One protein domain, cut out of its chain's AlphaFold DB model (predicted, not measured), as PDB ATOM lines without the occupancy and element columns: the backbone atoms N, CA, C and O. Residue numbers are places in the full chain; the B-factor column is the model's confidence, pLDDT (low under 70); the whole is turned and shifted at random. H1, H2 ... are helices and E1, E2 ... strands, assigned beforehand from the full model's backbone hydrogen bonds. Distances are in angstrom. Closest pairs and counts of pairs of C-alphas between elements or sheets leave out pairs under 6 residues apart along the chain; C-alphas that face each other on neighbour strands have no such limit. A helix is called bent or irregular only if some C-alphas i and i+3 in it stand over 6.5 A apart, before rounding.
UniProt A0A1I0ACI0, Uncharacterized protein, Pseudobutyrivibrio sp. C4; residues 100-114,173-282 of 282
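Overview. This is residues 100 to 114 and 173 to 282 of the 282 residues of an uncharacterized protein of Pseudobutyrivibrio sp. C4 (UniProt A0A1I0ACI0). A long, narrow three-stranded sheet, E1 E3 E4, forms one half of the domain, and its hairpin E3 and E4 reaches to one end of the length; at the other half E1 runs on into E2, which pairs with E5 in a small second sheet with H3 beside it. H2 packs by its later residues where the two sheets come together, and the long link of residues 177 to 215 wraps round this junction from H1 to H2. The printed part has 125 residues, with three named helices and five named strands in the order E1 E2 H1 H2 E3 E4 E5 H3; both sheets are antiparallel, and the larger has the order E1 - E3 - E4. The class is mixed, helices and strands, though under half of the residues are in named elements. The whole is only just compact, close to loose, with a radius of gyration of the C-alphas of 16.1 A and spans of 53 by 36 by 27 A.

Along the chain. E3, residues 229 to 236, is 23.2 A long, and E4, residues 243 to 250, is 22.4 A. E1, residues 100 to 104, begins at C-alpha 100 (140.733, 158.598, 151.495) and is 13.9 A long. E2 is residues 106 to 110, 13.2 A, and E5 residues 264 to 268, 13.0 A. H2, residues 216 to 226, is 15.5 A long; H1, residues 173 to 176, is 5.2 A. H3, residues 269 to 280, is 13.1 A long and ends at C-alpha 280 (134.269, 142.731, 176.718); it is irregular, with C-alphas 275 and 278 7.3 A apart.

Arrangement. In the hairpin E3 and E4, N 231 and O 248 are 2.8 A apart, within hydrogen-bond range. E1 is antiparallel to E3, at 172 degrees, with N 103 and O 230 at 2.8 A. E1 runs on into E2 across one residue, at 35 degrees. E2 and E5 are antiparallel, with N 107 and O 267 at 2.8 A. H2 only grazes the larger sheet, with its residues 220 to 226; its closest C-alphas to E2 are Phe 224 and Thr 106, 6.5 A apart. The closest C-alphas of E2 and H3 are Thr 106 and Glu 269, 4.4 A apart. H1 and H3 are near each other, while H2 and H3 are apart. Every O i to N i+4 pair is within hydrogen-bond range in H2, and 5 of 8 in H3; H1 is too short for such a pair, but its one O i to N i+3 pair is within range.

Size, cuts and confidence. The C-alphas farthest apart, of Thr 239 and Tyr 260, are 54.7 A apart. Residues 115 to 172 are not printed, and C-alphas 114 and 173 are 8.6 A apart across this cut. The links H1 to H2 and E4 to E5 are long. Mean pLDDT of the printed part is 89.5, with residue 282 under 70.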
ATOM      1  N   ILE A 100     140.699 157.249 150.915       95.69
ATOM      2  CA  ILE A 100     140.733 158.598 151.495       95.69
ATOM      3  C   ILE A 100     140.065 158.677 152.866       95.69
ATOM      4  O   ILE A 100     140.281 159.633 153.605       95.69
ATOM      5  N   SER A 101     139.225 157.700 153.209       96.25
ATOM      6  CA  SER A 101     138.571 157.633 154.512       96.25
ATOM      7  C   SER A 101     138.222 156.189 154.848       96.25
ATOM      8  O   SER A 101     137.648 155.474 154.027       96.25
ATOM      9  N   CYS A 102     138.542 155.768 156.067       97.12
ATOM     10  CA  CYS A 102     138.081 154.515 156.647       97.12
ATOM     11  C   CYS A 102     137.550 154.829 158.042       97.12
ATOM     12  O   CYS A 102     138.298 155.304 158.895       97.12
ATOM     13  N   THR A 103     136.249 154.646 158.252       97.31
ATOM     14  CA  THR A 103     135.578 155.092 159.478       97.31
ATOM     15  C   THR A 103     134.621 154.049 160.016       97.31
ATOM     16  O   THR A 103     134.037 153.275 159.259       97.31
ATOM     17  N   LYS A 104     134.426 154.066 161.332       96.56
ATOM     18  CA  LYS A 104     133.471 153.216 162.037       96.56
ATOM     19  C   LYS A 104     132.692 154.049 163.052       96.56
ATOM     20  O   LYS A 104     133.253 154.944 163.682       96.56
ATOM     21  N   GLN A 105     131.389 153.800 163.161       95.69
ATOM     22  CA  GLN A 105     130.489 154.590 164.014       95.69
ATOM     23  C   GLN A 105     129.968 153.799 165.210       95.69
ATOM     24  O   GLN A 105     129.802 154.359 166.292       95.69
ATOM     25  N   THR A 106     129.720 152.508 165.027       95.50
ATOM     26  CA  THR A 106     129.014 151.664 165.990       95.50
ATOM     27  C   THR A 106     129.674 150.304 166.132       95.50
ATOM     28  O   THR A 106     130.421 149.854 165.261       95.50
ATOM     29  N   LYS A 107     129.374 149.648 167.252       94.56
ATOM     30  CA  LYS A 107     129.813 148.301 167.590       94.56
ATOM     31  C   LYS A 107     128.611 147.477 168.037       94.56
ATOM     32  O   LYS A 107     127.865 147.915 168.912       94.56
ATOM     33  N   LYS A 108     128.455 146.276 167.475       93.12
ATOM     34  CA  LYS A 108     127.513 145.270 167.982       93.12
ATOM     35  C   LYS A 108     128.124 144.531 169.165       93.12
ATOM     36  O   LYS A 108     129.217 143.970 169.045       93.12
ATOM     37  N   ILE A 109     127.408 144.513 170.283       92.94
ATOM     38  CA  ILE A 109     127.747 143.725 171.467       92.94
ATOM     39  C   ILE A 109     126.675 142.647 171.641       92.94
ATOM     40  O   ILE A 109     125.511 143.006 171.792       92.94
ATOM     41  N   PRO A 110     127.030 141.350 171.614       92.94
ATOM     42  CA  PRO A 110     126.097 140.278 171.933       92.94
ATOM     43  C   PRO A 110     125.453 140.478 173.307       92.94
ATOM     44  O   PRO A 110     126.164 140.690 174.290       92.94
ATOM     45  N   CYS A 111     124.128 140.353 173.391       91.94
ATOM     46  CA  CYS A 111     123.387 140.499 174.644       91.94
ATOM     47  C   CYS A 111     123.864 139.511 175.718       91.94
ATOM     48  O   CYS A 111     123.910 139.851 176.893       91.94
ATOM     49  N   GLU A 112     124.305 138.314 175.326       90.81
ATOM     50  CA  GLU A 112     124.834 137.306 176.254       90.81
ATOM     51  C   GLU A 112     126.099 137.738 177.022       90.81
ATOM     52  O   GLU A 112     126.393 137.165 178.066       90.81
ATOM     53  N   LEU A 113     126.847 138.739 176.535       91.81
ATOM     54  CA  LEU A 113     127.985 139.318 177.264       91.81
ATOM     55  C   LEU A 113     127.542 140.350 178.311       91.81
ATOM     56  O   LEU A 113     128.341 140.790 179.137       91.81
ATOM     57  N   LEU A 114     126.276 140.760 178.255       92.88
ATOM     58  CA  LEU A 114     125.684 141.815 179.071       92.88
ATOM     59  C   LEU A 114     124.737 141.272 180.141       92.88
ATOM     60  O   LEU A 114     124.166 142.067 180.875       92.88
ATOM     61  N   ILE A 173     125.544 150.231 180.017       91.56
ATOM     62  CA  ILE A 173     125.398 150.418 178.571       91.56
ATOM     63  C   ILE A 173     123.972 150.837 178.211       91.56
ATOM     64  O   ILE A 173     123.809 151.775 177.438       91.56
ATOM     65  N   MET A 174     122.953 150.173 178.759       87.25
ATOM     66  CA  MET A 174     121.554 150.450 178.423       87.25
ATOM     67  C   MET A 174     121.078 151.814 178.942       87.25
ATOM     68  O   MET A 174     120.238 152.448 178.306       87.25
ATOM     69  N   GLU A 175     121.623 152.291 180.064       85.94
ATOM     70  CA  GLU A 175     121.338 153.632 180.586       85.94
ATOM     71  C   GLU A 175     122.086 154.733 179.819       85.94
ATOM     72  O   GLU A 175     121.536 155.811 179.581       85.94
ATOM     73  N   ALA A 176     123.343 154.484 179.435       81.19
ATOM     74  CA  ALA A 176     124.210 155.495 178.832       81.19
ATOM     75  C   ALA A 176     124.095 155.591 177.302       81.19
ATOM     76  O   ALA A 176     124.330 156.662 176.736       81.19
ATOM     77  N   GLU A 177     123.771 154.492 176.616       79.81
ATOM     78  CA  GLU A 177     123.709 154.414 175.158       79.81
ATOM     79  C   GLU A 177     122.262 154.213 174.694       79.81
ATOM     80  O   GLU A 177     121.725 153.112 174.726       79.81
ATOM     81  N   ASN A 178     121.644 155.268 174.161       70.88
ATOM     82  CA  ASN A 178     120.413 155.134 173.383       70.88
ATOM     83  C   ASN A 178     120.689 155.522 171.931       70.88
ATOM     84  O   ASN A 178     120.500 156.669 171.525       70.88
ATOM     85  N   ILE A 179     121.219 154.574 171.156       83.38
ATOM     86  CA  ILE A 179     121.561 154.812 169.754       83.38
ATOM     87  C   ILE A 179     120.415 154.355 168.868       83.38
ATOM     88  O   ILE A 179     120.261 153.169 168.574       83.38
ATOM     89  N   SER A 180     119.653 155.322 168.363       84.31
ATOM     90  CA  SER A 180     118.703 155.050 167.296       84.31
ATOM     91  C   SER A 180     119.417 154.926 165.951       84.31
ATOM     92  O   SER A 180     120.156 155.817 165.523       84.31
ATOM     93  N   VAL A 181     119.111 153.858 165.211       85.38
ATOM     94  CA  VAL A 181     119.563 153.686 163.821       85.38
ATOM     95  C   VAL A 181     119.107 154.837 162.920       85.38
ATOM     96  O   VAL A 181     119.790 155.176 161.957       85.38
ATOM     97  N   THR A 182     117.979 155.486 163.238       84.94
ATOM     98  CA  THR A 182     117.463 156.626 162.463       84.94
ATOM     99  C   THR A 182     118.286 157.894 162.656       84.94
ATOM    100  O   THR A 182     118.203 158.800 161.831       84.94
ATOM    101  N   GLU A 183     119.095 157.951 163.712       84.19
ATOM    102  CA  GLU A 183     119.923 159.095 164.090       84.19
ATOM    103  C   GLU A 183     121.409 158.839 163.799       84.19
ATOM    104  O   GLU A 183     122.289 159.519 164.320       84.19
ATOM    105  N   ARG A 184     121.732 157.908 162.890       89.00
ATOM    106  CA  ARG A 184     123.121 157.590 162.498       89.00
ATOM    107  C   ARG A 184     123.984 158.809 162.144       89.00
ATOM    108  O   ARG A 184     125.207 158.734 162.205       89.00
ATOM    109  N   GLY A 185     123.362 159.908 161.707       87.12
ATOM    110  CA  GLY A 185     124.041 161.148 161.336       87.12
ATOM    111  C   GLY A 185     124.655 161.903 162.516       87.12
ATOM    112  O   GLY A 185     125.620 162.632 162.302       87.12
ATOM    113  N   VAL A 186     124.140 161.716 163.741       88.31
ATOM    114  CA  VAL A 186     124.674 162.382 164.944       88.31
ATOM    115  C   VAL A 186     125.782 161.578 165.619       88.31
ATOM    116  O   VAL A 186     126.596 162.141 166.350       88.31
ATOM    117  N   VAL A 187     125.853 160.267 165.362       91.31
ATOM    118  CA  VAL A 187     126.888 159.407 165.941       91.31
ATOM    119  C   VAL A 187     128.234 159.684 165.260       91.31
ATOM    120  O   VAL A 187     128.329 159.566 164.036       91.31
ATOM    121  N   PRO A 188     129.297 160.031 166.010       92.00
ATOM    122  CA  PRO A 188     130.586 160.378 165.424       92.00
ATOM    123  C   PRO A 188     131.172 159.263 164.554       92.00
ATOM    124  O   PRO A 188     131.202 158.097 164.945       92.00
ATOM    125  N   LYS A 189     131.701 159.643 163.388       94.69
ATOM    126  CA  LYS A 189     132.542 158.777 162.555       94.69
ATOM    127  C   LYS A 189     133.954 158.816 163.107       94.69
ATOM    128  O   LYS A 189     134.585 159.868 163.077       94.69
ATOM    129  N   LEU A 190     134.428 157.691 163.624       95.69
ATOM    130  CA  LEU A 190     135.800 157.568 164.088       95.69
ATOM    131  C   LEU A 190     136.670 156.985 162.997       95.69
ATOM    132  O   LEU A 190     136.283 155.996 162.375       95.69
ATOM    133  N   ASP A 191     137.853 157.562 162.815       96.31
ATOM    134  CA  ASP A 191     138.881 156.977 161.965       96.31
ATOM    135  C   ASP A 191     139.211 155.569 162.462       96.31
ATOM    136  O   ASP A 191     139.517 155.346 163.637       96.31
ATOM    137  N   TYR A 192     139.132 154.605 161.550       94.31
ATOM    138  CA  TYR A 192     139.317 153.199 161.850       94.31
ATOM    139  C   TYR A 192     140.481 152.644 161.037       94.31
ATOM    140  O   TYR A 192     140.529 152.760 159.815       94.31
ATOM    141  N   LYS A 193     141.442 152.033 161.732       91.12
ATOM    142  CA  LYS A 193     142.593 151.389 161.097       91.12
ATOM    143  C   LYS A 193     142.317 149.904 160.932       91.12
ATOM    144  O   LYS A 193     142.419 149.139 161.894       91.12
ATOM    145  N   VAL A 194     142.006 149.516 159.703       87.81
ATOM    146  CA  VAL A 194     141.965 148.113 159.288       87.81
ATOM    147  C   VAL A 194     143.403 147.645 159.092       87.81
ATOM    148  O   VAL A 194     144.174 148.307 158.400       87.81
ATOM    149  N   LYS A 195     143.784 146.549 159.757       81.69
ATOM    150  CA  LYS A 195     145.155 146.022 159.675       81.69
ATOM    151  C   LYS A 195     145.407 145.403 158.302       81.69
ATOM    152  O   LYS A 195     146.346 145.794 157.623       81.69
ATOM    153  N   ASP A 196     144.521 144.492 157.917       84.62
ATOM    154  CA  ASP A 196     144.581 143.747 156.669       84.62
ATOM    155  C   ASP A 196     143.210 143.876 156.005       84.62
ATOM    156  O   ASP A 196     142.212 143.353 156.508       84.62
ATOM    157  N   TYR A 197     143.134 144.644 154.917       88.31
ATOM    158  CA  TYR A 197     141.871 144.806 154.205       88.31
ATOM    159  C   TYR A 197     141.442 143.458 153.613       88.31
ATOM    160  O   TYR A 197     142.254 142.792 152.962       88.31
ATOM    161  N   PRO A 198     140.172 143.042 153.787       89.12
ATOM    162  CA  PRO A 198     139.672 141.880 153.075       89.12
ATOM    163  C   PRO A 198     139.724 142.144 151.561       89.12
ATOM    164  O   PRO A 198     139.694 143.308 151.146       89.12
ATOM    165  N   PRO A 199     139.749 141.092 150.725       89.00
ATOM    166  CA  PRO A 199     139.669 141.250 149.278       89.00
ATOM    167  C   PRO A 199     138.492 142.149 148.871       89.00
ATOM    168  O   PRO A 199     137.411 142.054 149.456       89.00
ATOM    169  N   ILE A 200     138.696 143.000 147.861       90.06
ATOM    170  CA  ILE A 200     137.735 144.036 147.430       90.06
ATOM    171  C   ILE A 200     136.373 143.432 147.068       90.06
ATOM    172  O   ILE A 200     135.337 144.034 147.323       90.06
ATOM    173  N   ASN A 201     136.346 142.204 146.549       87.12
ATOM    174  CA  ASN A 201     135.106 141.488 146.252       87.12
ATOM    175  C   ASN A 201     134.208 141.206 147.478       87.12
ATOM    176  O   ASN A 201     133.029 140.905 147.293       87.12
ATOM    177  N   LYS A 202     134.737 141.313 148.706       91.69
ATOM    178  CA  LYS A 202     133.980 141.229 149.965       91.69
ATOM    179  C   LYS A 202     133.452 142.584 150.435       91.69
ATOM    180  O   LYS A 202     132.732 142.637 151.428       91.69
ATOM    181  N   TRP A 203     133.830 143.672 149.771       94.44
ATOM    182  CA  TRP A 203     133.344 145.003 150.094       94.44
ATOM    183  C   TRP A 203     131.980 145.204 149.438       94.44
ATOM    184  O   TRP A 203     131.756 144.833 148.284       94.44
ATOM    185  N   VAL A 204     131.056 145.809 150.173       94.19
ATOM    186  CA  VAL A 204     129.676 145.996 149.733       94.19
ATOM    187  C   VAL A 204     129.476 147.444 149.318       94.19
ATOM    188  O   VAL A 204     129.683 148.362 150.110       94.19
ATOM    189  N   ALA A 205     129.065 147.669 148.071       92.62
ATOM    190  CA  ALA A 205     128.632 148.989 147.633       92.62
ATOM    191  C   ALA A 205     127.142 149.190 147.975       92.62
ATOM    192  O   ALA A 205     126.351 148.270 147.759       92.62
ATOM    193  N   PRO A 206     126.711 150.365 148.471       90.94
ATOM    194  CA  PRO A 206     125.316 150.583 148.861       90.94
ATOM    195  C   PRO A 206     124.301 150.297 147.749       90.94
ATOM    196  O   PRO A 206     123.240 149.746 148.012       90.94
ATOM    197  N   HIS A 207     124.623 150.638 146.499       86.00
ATOM    198  CA  HIS A 207     123.716 150.448 145.366       86.00
ATOM    199  C   HIS A 207     123.561 148.982 144.931       86.00
ATOM    200  O   HIS A 207     122.632 148.687 144.188       86.00
ATOM    201  N   ASP A 208     124.434 148.077 145.383       84.62
ATOM    202  CA  ASP A 208     124.412 146.655 145.004       84.62
ATOM    203  C   ASP A 208     123.409 145.828 145.810       84.62
ATOM    204  O   ASP A 208     122.929 144.805 145.330       84.62
ATOM    205  N   ILE A 209     123.107 146.249 147.040       86.31
ATOM    206  CA  ILE A 209     122.172 145.547 147.936       86.31
ATOM    207  C   ILE A 209     120.805 146.229 148.010       86.31
ATOM    208  O   ILE A 209     119.987 145.875 148.853       86.31
ATOM    209  N   LYS A 210     120.580 147.231 147.155       84.06
ATOM    210  CA  LYS A 210     119.326 147.969 147.074       84.06
ATOM    211  C   LYS A 210     118.293 147.149 146.317       84.06
ATOM    212  O   LYS A 210     118.473 146.915 145.122       84.06
ATOM    213  N   ASP A 211     117.213 146.767 146.989       80.81
ATOM    214  CA  ASP A 211     116.077 146.105 146.349       80.81
ATOM    215  C   ASP A 211     114.973 147.113 145.964       80.81
ATOM    216  O   ASP A 211     115.023 148.308 146.285       80.81
ATOM    217  N   TYR A 212     113.964 146.654 145.226       75.00
ATOM    218  CA  TYR A 212     112.812 147.461 144.842       75.00
ATOM    219  C   TYR A 212     112.038 147.937 146.081       75.00
ATOM    220  O   TYR A 212     111.493 147.142 146.842       75.00
ATOM    221  N   GLY A 213     111.961 149.259 146.259       76.81
ATOM    222  CA  GLY A 213     111.318 149.897 147.414       76.81
ATOM    223  C   GLY A 213     112.289 150.319 148.520       76.81
ATOM    224  O   GLY A 213     111.904 151.117 149.375       76.81
ATOM    225  N   ASP A 214     113.553 149.883 148.471       83.31
ATOM    226  CA  ASP A 214     114.569 150.364 149.402       83.31
ATOM    227  C   ASP A 214     114.990 151.803 149.104       83.31
ATOM    228  O   ASP A 214     115.157 152.243 147.960       83.31
ATOM    229  N   THR A 215     115.245 152.537 150.182       84.62
ATOM    230  CA  THR A 215     115.897 153.843 150.112       84.62
ATOM    231  C   THR A 215     117.389 153.655 150.356       84.62
ATOM    232  O   THR A 215     117.812 152.719 151.024       84.62
ATOM    233  N   GLU A 216     118.231 154.559 149.858       84.62
ATOM    234  CA  GLU A 216     119.653 154.505 150.240       84.62
ATOM    235  C   GLU A 216     119.824 154.620 151.760       84.62
ATOM    236  O   GLU A 216     120.711 154.009 152.348       84.62
ATOM    237  N   GLU A 217     118.922 155.353 152.412       88.94
ATOM    238  CA  GLU A 217     118.921 155.514 153.855       88.94
ATOM    239  C   GLU A 217     118.615 154.206 154.604       88.94
ATOM    240  O   GLU A 217     119.264 153.955 155.616       88.94
ATOM    241  N   SER A 218     117.718 153.333 154.121       90.25
ATOM    242  CA  SER A 218     117.495 152.019 154.759       90.25
ATOM    243  C   SER A 218     118.757 151.153 154.716       90.25
ATOM    244  O   SER A 218     119.107 150.512 155.707       90.25
ATOM    245  N   ILE A 219     119.503 151.219 153.615       91.88
ATOM    246  CA  ILE A 219     120.773 150.508 153.442       91.88
ATOM    247  C   ILE A 219     121.856 151.059 154.373       91.88
ATOM    248  O   ILE A 219     122.526 150.296 155.067       91.88
ATOM    249  N   TYR A 220     122.007 152.384 154.454       93.00
ATOM    250  CA  TYR A 220     122.967 152.986 155.380       93.00
ATOM    251  C   TYR A 220     122.635 152.688 156.844       93.00
ATOM    252  O   TYR A 220     123.548 152.498 157.645       93.00
ATOM    253  N   ARG A 221     121.347 152.615 157.196       92.88
ATOM    254  CA  ARG A 221     120.903 152.196 158.532       92.88
ATOM    255  C   ARG A 221     121.246 150.745 158.821       92.88
ATOM    256  O   ARG A 221     121.673 150.465 159.932       92.88
ATOM    257  N   LYS A 222     121.125 149.858 157.830       93.44
ATOM    258  CA  LYS A 222     121.547 148.458 157.954       93.44
ATOM    259  C   LYS A 222     123.046 148.349 158.237       93.44
ATOM    260  O   LYS A 222     123.432 147.720 159.210       93.44
ATOM    261  N   PHE A 223     123.895 149.017 157.456       95.06
ATOM    262  CA  PHE A 223     125.340 149.032 157.726       95.06
ATOM    263  C   PHE A 223     125.667 149.601 159.113       95.06
ATOM    264  O   PHE A 223     126.523 149.087 159.831       95.06
ATOM    265  N   PHE A 224     124.946 150.644 159.520       95.06
ATOM    266  CA  PHE A 224     125.095 151.247 160.837       95.06
ATOM    267  C   PHE A 224     124.662 150.306 161.975       95.06
ATOM    268  O   PHE A 224     125.353 150.232 162.988       95.06
ATOM    269  N   SER A 225     123.562 149.563 161.823       93.00
ATOM    270  CA  SER A 225     123.129 148.576 162.819       93.00
ATOM    271  C   SER A 225     124.038 147.355 162.866       93.00
ATOM    272  O   SER A 225     124.183 146.764 163.929       93.00
ATOM    273  N   GLU A 226     124.669 146.997 161.743       93.19
ATOM    274  CA  GLU A 226     125.652 145.910 161.676       93.19
ATOM    275  C   GLU A 226     127.020 146.280 162.276       93.19
ATOM    276  O   GLU A 226     127.816 145.401 162.603       93.19
ATOM    277  N   GLY A 227     127.276 147.571 162.516       94.38
ATOM    278  CA  GLY A 227     128.583 148.039 162.974       94.38
ATOM    279  C   GLY A 227     129.648 147.969 161.879       94.38
ATOM    280  O   GLY A 227     130.834 147.807 162.178       94.38
ATOM    281  N   ASP A 228     129.229 148.075 160.617       96.25
ATOM    282  CA  ASP A 228     130.114 147.952 159.466       96.25
ATOM    283  C   ASP A 228     131.078 149.137 159.345       96.25
ATOM    284  O   ASP A 228     130.807 150.282 159.727       96.25
ATOM    285  N   ILE A 229     132.238 148.848 158.765       97.31
ATOM    286  CA  ILE A 229     133.312 149.803 158.518       97.31
ATOM    287  C   ILE A 229     133.070 150.453 157.158       97.31
ATOM    288  O   ILE A 229     133.067 149.781 156.127       97.31
ATOM    289  N   ARG A 230     132.918 151.777 157.136       97.00
ATOM    290  CA  ARG A 230     132.783 152.557 155.904       97.00
ATOM    291  C   ARG A 230     134.158 152.853 155.319       97.00
ATOM    292  O   ARG A 230     134.979 153.490 155.978       97.00
ATOM    293  N   VAL A 231     134.362 152.499 154.056       97.00
ATOM    294  CA  VAL A 231     135.564 152.811 153.271       97.00
ATOM    295  C   VAL A 231     135.182 153.715 152.109       97.00
ATOM    296  O   VAL A 231     134.253 153.429 151.359       97.00
ATOM    297  N   GLU A 232     135.897 154.817 151.939       96.50
ATOM    298  CA  GLU A 232     135.754 155.714 150.798       96.50
ATOM    299  C   GLU A 232     137.058 155.738 150.012       96.50
ATOM    300  O   GLU A 232     138.121 156.030 150.564       96.50
ATOM    301  N   ILE A 233     136.958 155.453 148.716       95.62
ATOM    302  CA  ILE A 233     138.069 155.568 147.774       95.62
ATOM    303  C   ILE A 233     137.833 156.746 146.836       95.62
ATOM    304  O   ILE A 233     136.690 157.026 146.462       95.62
ATOM    305  N   ALA A 234     138.909 157.412 146.429       95.31
ATOM    306  CA  ALA A 234     138.865 158.481 145.441       95.31
ATOM    307  C   ALA A 234     139.922 158.253 144.366       95.31
ATOM    308  O   ALA A 234     141.113 158.339 144.636       95.31
ATOM    309  N   LEU A 235     139.477 157.987 143.142       93.81
ATOM    310  CA  LEU A 235     140.353 157.676 142.017       93.81
ATOM    311  C   LEU A 235     140.332 158.811 141.005       93.81
ATOM    312  O   LEU A 235     139.265 159.311 140.639       93.81
ATOM    313  N   LYS A 236     141.521 159.204 140.559       90.56
ATOM    314  CA  LYS A 236     141.710 160.200 139.507       90.56
ATOM    315  C   LYS A 236     141.665 159.538 138.135       90.56
ATOM    316  O   LYS A 236     142.086 158.394 137.974       90.56
ATOM    317  N   ASP A 237     141.142 160.256 137.150       87.31
ATOM    318  CA  ASP A 237     141.285 159.865 135.752       87.31
ATOM    319  C   ASP A 237     142.731 160.066 135.263       87.31
ATOM    320  O   ASP A 237     143.564 160.663 135.946       87.31
ATOM    321  N   TYR A 238     143.023 159.604 134.044       79.12
ATOM    322  CA  TYR A 238     144.358 159.714 133.440       79.12
ATOM    323  C   TYR A 238     144.856 161.160 133.275       79.12
ATOM    324  O   TYR A 238     146.059 161.387 133.165       79.12
ATOM    325  N   THR A 239     143.949 162.144 133.236       79.88
ATOM    326  CA  THR A 239     144.313 163.567 133.159       79.88
ATOM    327  C   THR A 239     144.502 164.215 134.530       79.88
ATOM    328  O   THR A 239     144.993 165.342 134.609       79.88
ATOM    329  N   GLY A 240     144.098 163.534 135.607       78.75
ATOM    330  CA  GLY A 240     144.061 164.065 136.965       78.75
ATOM    331  C   GLY A 240     142.975 165.118 137.212       78.75
ATOM    332  O   GLY A 240     142.954 165.699 138.299       78.75
ATOM    333  N   LYS A 241     142.102 165.390 136.233       80.62
ATOM    334  CA  LYS A 241     141.069 166.437 136.303       80.62
ATOM    335  C   LYS A 241     139.789 165.942 136.957       80.62
ATOM    336  O   LYS A 241     139.179 166.683 137.723       80.62
ATOM    337  N   ASP A 242     139.408 164.699 136.678       85.44
ATOM    338  CA  ASP A 242     138.190 164.109 137.215       85.44
ATOM    339  C   ASP A 242     138.528 163.180 138.379       85.44
ATOM    340  O   ASP A 242     139.388 162.307 138.270       85.44
ATOM    341  N   ILE A 243     137.807 163.334 139.489       89.25
ATOM    342  CA  ILE A 243     137.904 162.452 140.655       89.25
ATOM    343  C   ILE A 243     136.582 161.712 140.795       89.25
ATOM    344  O   ILE A 243     135.533 162.330 140.987       89.25
ATOM    345  N   SER A 244     136.627 160.383 140.755       91.69
ATOM    346  CA  SER A 244     135.481 159.562 141.113       91.69
ATOM    347  C   SER A 244     135.619 159.037 142.530       91.69
ATOM    348  O   SER A 244     136.619 158.410 142.881       91.69
ATOM    349  N   LYS A 245     134.585 159.276 143.336       94.25
ATOM    350  CA  LYS A 245     134.472 158.740 144.689       94.25
ATOM    351  C   LYS A 245     133.573 157.516 144.691       94.25
ATOM    352  O   LYS A 245     132.496 157.538 144.093       94.25
ATOM    353  N   LYS A 246     133.991 156.468 145.394       93.31
ATOM    354  CA  LYS A 246     133.168 155.287 145.665       93.31
ATOM    355  C   LYS A 246     133.174 154.991 147.153       93.31
ATOM    356  O   LYS A 246     134.203 155.102 147.813       93.31
ATOM    357  N   ILE A 247     132.003 154.623 147.657       94.88
ATOM    358  CA  ILE A 247     131.791 154.260 149.053       94.88
ATOM    359  C   ILE A 247     131.506 152.768 149.097       94.88
ATOM    360  O   ILE A 247     130.660 152.272 148.353       94.88
ATOM    361  N   TYR A 248     132.190 152.096 150.006       96.31
ATOM    362  CA  TYR A 248     131.978 150.706 150.335       96.31
ATOM    363  C   TYR A 248     131.799 150.541 151.838       96.31
ATOM    364  O   TYR A 248     132.188 151.402 152.630       96.31
ATOM    365  N   TYR A 249     131.232 149.406 152.212       96.56
ATOM    366  CA  TYR A 249     131.137 148.939 153.579       96.56
ATOM    367  C   TYR A 249     131.765 147.555 153.680       96.56
ATOM    368  O   TYR A 249     131.669 146.741 152.759       96.56
ATOM    369  N   MET A 250     132.445 147.307 154.788       95.44
ATOM    370  CA  MET A 250     133.025 146.015 155.124       95.44
ATOM    371  C   MET A 250     132.474 145.584 156.472       95.44
ATOM    372  O   MET A 250     132.328 146.419 157.366       95.44
ATOM    373  N   ALA A 251     132.243 144.283 156.627       94.25
ATOM    374  CA  ALA A 251     131.940 143.720 157.932       94.25
ATOM    375  C   ALA A 251     133.045 144.072 158.942       94.25
ATOM    376  O   ALA A 251     134.219 144.196 158.577       94.25
ATOM    377  N   ASP A 252     132.659 144.214 160.209       92.75
ATOM    378  CA  ASP A 252     133.590 144.426 161.316       92.75
ATOM    379  C   ASP A 252     134.716 143.374 161.290       92.75
ATOM    380  O   ASP A 252     134.454 142.171 161.299       92.75
ATOM    381  N   ASP A 253     135.975 143.821 161.268       91.56
ATOM    382  CA  ASP A 253     137.156 142.947 161.246       91.56
ATOM    383  C   ASP A 253     137.423 142.291 162.610       91.56
ATOM    384  O   ASP A 253     138.210 141.349 162.716       91.56
ATOM    385  N   LYS A 254     136.769 142.783 163.671       91.38
ATOM    386  CA  LYS A 254     136.913 142.290 165.048       91.38
ATOM    387  C   LYS A 254     135.545 142.088 165.702       91.38
ATOM    388  O   LYS A 254     135.298 142.695 166.749       91.38
ATOM    389  N   PRO A 255     134.634 141.289 165.121       91.44
ATOM    390  CA  PRO A 255     133.286 141.153 165.651       91.44
ATOM    391  C   PRO A 255     133.330 140.478 167.025       91.44
ATOM    392  O   PRO A 255     134.088 139.528 167.239       91.44
ATOM    393  N   LEU A 256     132.507 140.962 167.954       91.75
ATOM    394  CA  LEU A 256     132.244 140.228 169.188       91.75
ATOM    395  C   LEU A 256     131.320 139.062 168.839       91.75
ATOM    396  O   LEU A 256     130.294 139.250 168.184       91.75
ATOM    397  N   LYS A 257     131.718 137.852 169.220       87.06
ATOM    398  CA  LYS A 257     130.986 136.638 168.863       87.06
ATOM    399  C   LYS A 257     130.013 136.284 169.970       87.06
ATOM    400  O   LYS A 257     130.421 136.185 171.122       87.06
ATOM    401  N   ALA A 258     128.765 136.058 169.583       84.88
ATOM    402  CA  ALA A 258     127.830 135.327 170.413       84.88
ATOM    403  C   ALA A 258     128.176 133.831 170.365       84.88
ATOM    404  O   ALA A 258     128.579 133.312 169.321       84.88
ATOM    405  N   LYS A 259     128.023 133.142 171.488       82.69
ATOM    406  CA  LYS A 259     128.182 131.699 171.635       82.69
ATOM    407  C   LYS A 259     126.833 130.984 171.637       82.69
ATOM    408  O   LYS A 259     126.772 129.814 171.262       82.69
ATOM    409  N   TYR A 260     125.780 131.659 172.082       79.62
ATOM    410  CA  TYR A 260     124.485 131.060 172.365       79.62
ATOM    411  C   TYR A 260     123.329 131.784 171.676       79.62
ATOM    412  O   TYR A 260     122.478 131.110 171.108       79.62
ATOM    413  N   VAL A 261     123.289 133.122 171.719       79.19
ATOM    414  CA  VAL A 261     122.134 133.903 171.235       79.19
ATOM    415  C   VAL A 261     122.570 135.032 170.302       79.19
ATOM    416  O   VAL A 261     123.370 135.885 170.680       79.19
ATOM    417  N   GLU A 262     121.999 135.080 169.097       80.88
ATOM    418  CA  GLU A 262     122.264 136.113 168.080       80.88
ATOM    419  C   GLU A 262     121.436 137.398 168.301       80.88
ATOM    420  O   GLU A 262     120.844 137.952 167.374       80.88
ATOM    421  N   GLU A 263     121.403 137.890 169.539       86.88
ATOM    422  CA  GLU A 263     120.862 139.210 169.882       86.88
ATOM    423  C   GLU A 263     121.987 140.165 170.250       86.88
ATOM    424  O   GLU A 263     122.982 139.767 170.859       86.88
ATOM    425  N   TYR A 264     121.834 141.432 169.869       90.19
ATOM    426  CA  TYR A 264     122.888 142.425 170.011       90.19
ATOM    427  C   TYR A 264     122.335 143.769 170.467       90.19
ATOM    428  O   TYR A 264     121.299 144.223 169.983       90.19
ATOM    429  N   VAL A 265     123.112 144.445 171.307       90.81
ATOM    430  CA  VAL A 265     122.964 145.866 171.615       90.81
ATOM    431  C   VAL A 265     123.964 146.653 170.774       90.81
ATOM    432  O   VAL A 265     125.116 146.242 170.588       90.81
ATOM    433  N   LEU A 266     123.517 147.788 170.241       91.94
ATOM    434  CA  LEU A 266     124.356 148.698 169.476       91.94
ATOM    435  C   LEU A 266     124.917 149.774 170.401       91.94
ATOM    436  O   LEU A 266     124.162 150.478 171.064       91.94
ATOM    437  N   VAL A 267     126.234 149.946 170.396       93.56
ATOM    438  CA  VAL A 267     126.898 151.040 171.117       93.56
ATOM    439  C   VAL A 267     127.740 151.869 170.167       93.56
ATOM    440  O   VAL A 267     128.127 151.406 169.089       93.56
ATOM    441  N   SER A 268     128.058 153.101 170.555       94.06
ATOM    442  CA  SER A 268     128.933 153.936 169.741       94.06
ATOM    443  C   SER A 268     130.343 153.348 169.764       94.06
ATOM    444  O   SER A 268     130.855 152.956 170.815       94.06
ATOM    445  N   GLU A 269     131.018 153.313 168.615       94.69
ATOM    446  CA  GLU A 269     132.400 152.824 168.531       94.69
ATOM    447  C   GLU A 269     133.318 153.652 169.450       94.69
ATOM    448  O   GLU A 269     134.250 153.122 170.050       94.69
ATOM    449  N   LYS A 270     132.998 154.940 169.645       93.94
ATOM    450  CA  LYS A 270     133.681 155.826 170.595       93.94
ATOM    451  C   LYS A 270     133.625 155.301 172.023       93.94
ATOM    452  O   LYS A 270     134.672 155.162 172.656       93.94
ATOM    453  N   ASN A 271     132.431 155.008 172.529       93.19
ATOM    454  CA  ASN A 271     132.276 154.577 173.913       93.19
ATOM    455  C   ASN A 271     132.703 153.118 174.088       93.19
ATOM    456  O   ASN A 271     133.329 152.793 175.097       93.19
ATOM    457  N   TYR A 272     132.532 152.274 173.065       93.62
ATOM    458  CA  TYR A 272     133.150 150.951 173.032       93.62
ATOM    459  C   TYR A 272     134.668 151.027 173.233       93.62
ATOM    460  O   TYR A 272     135.196 150.396 174.148       93.62
ATOM    461  N   GLN A 273     135.381 151.826 172.432       92.31
ATOM    462  CA  GLN A 273     136.837 151.944 172.548       92.31
ATOM    463  C   GLN A 273     137.279 152.558 173.882       92.31
ATOM    464  O   GLN A 273     138.270 152.101 174.453       92.31
ATOM    465  N   ALA A 274     136.565 153.578 174.365       91.62
ATOM    466  CA  ALA A 274     136.948 154.329 175.557       91.62
ATOM    467  C   ALA A 274     136.626 153.601 176.872       91.62
ATOM    468  O   ALA A 274     137.409 153.691 177.818       91.62
ATOM    469  N   LYS A 275     135.491 152.896 176.939       92.38
ATOM    470  CA  LYS A 275     134.946 152.342 178.186       92.38
ATOM    471  C   LYS A 275     134.868 150.818 178.178       92.38
ATOM    472  O   LYS A 275     135.404 150.169 179.071       92.38
ATOM    473  N   TYR A 276     134.251 150.233 177.154       92.69
ATOM    474  CA  TYR A 276     133.755 148.852 177.250       92.69
ATOM    475  C   TYR A 276     134.715 147.791 176.701       92.69
ATOM    476  O   TYR A 276     134.664 146.631 177.111       92.69
ATOM    477  N   LYS A 277     135.638 148.169 175.810       91.62
ATOM    478  CA  LYS A 277     136.532 147.234 175.111       91.62
ATOM    479  C   LYS A 277     137.287 146.305 176.061       91.62
ATOM    480  O   LYS A 277     137.387 145.118 175.778       91.62
ATOM    481  N   LYS A 278     137.822 146.815 177.176       88.69
ATOM    482  CA  LYS A 278     138.597 145.998 178.132       88.69
ATOM    483  C   LYS A 278     137.733 144.966 178.858       88.69
ATOM    484  O   LYS A 278     138.197 143.854 179.080       88.69
ATOM    485  N   SER A 279     136.504 145.333 179.207       87.81
ATOM    486  CA  SER A 279     135.570 144.457 179.918       87.81
ATOM    487  C   SER A 279     135.027 143.349 179.012       87.81
ATOM    488  O   SER A 279     134.854 142.231 179.475       87.81
ATOM    489  N   LEU A 280     134.846 143.643 177.719       86.19
ATOM    490  CA  LEU A 280     134.269 142.731 176.718       86.19
ATOM    491  C   LEU A 280     135.298 141.903 175.929       86.19
ATOM    492  O   LEU A 280     134.912 141.108 175.080       86.19
ATOM    493  N   SER A 281     136.600 142.108 176.155       75.00
ATOM    494  CA  SER A 281     137.676 141.351 175.482       75.00
ATOM    495  C   SER A 281     138.226 140.187 176.326       75.00
ATOM    496  O   SER A 281     139.315 139.700 176.024       75.00
ATOM    497  N   LYS A 282     137.535 139.801 177.405       55.81
ATOM    498  CA  LYS A 282     137.876 138.651 178.258       55.81
ATOM    499  C   LYS A 282     137.217 137.382 177.735       55.81
ATOM    500  O   LYS A 282     137.873 136.325 177.843       55.81
TER     501      LYS A 282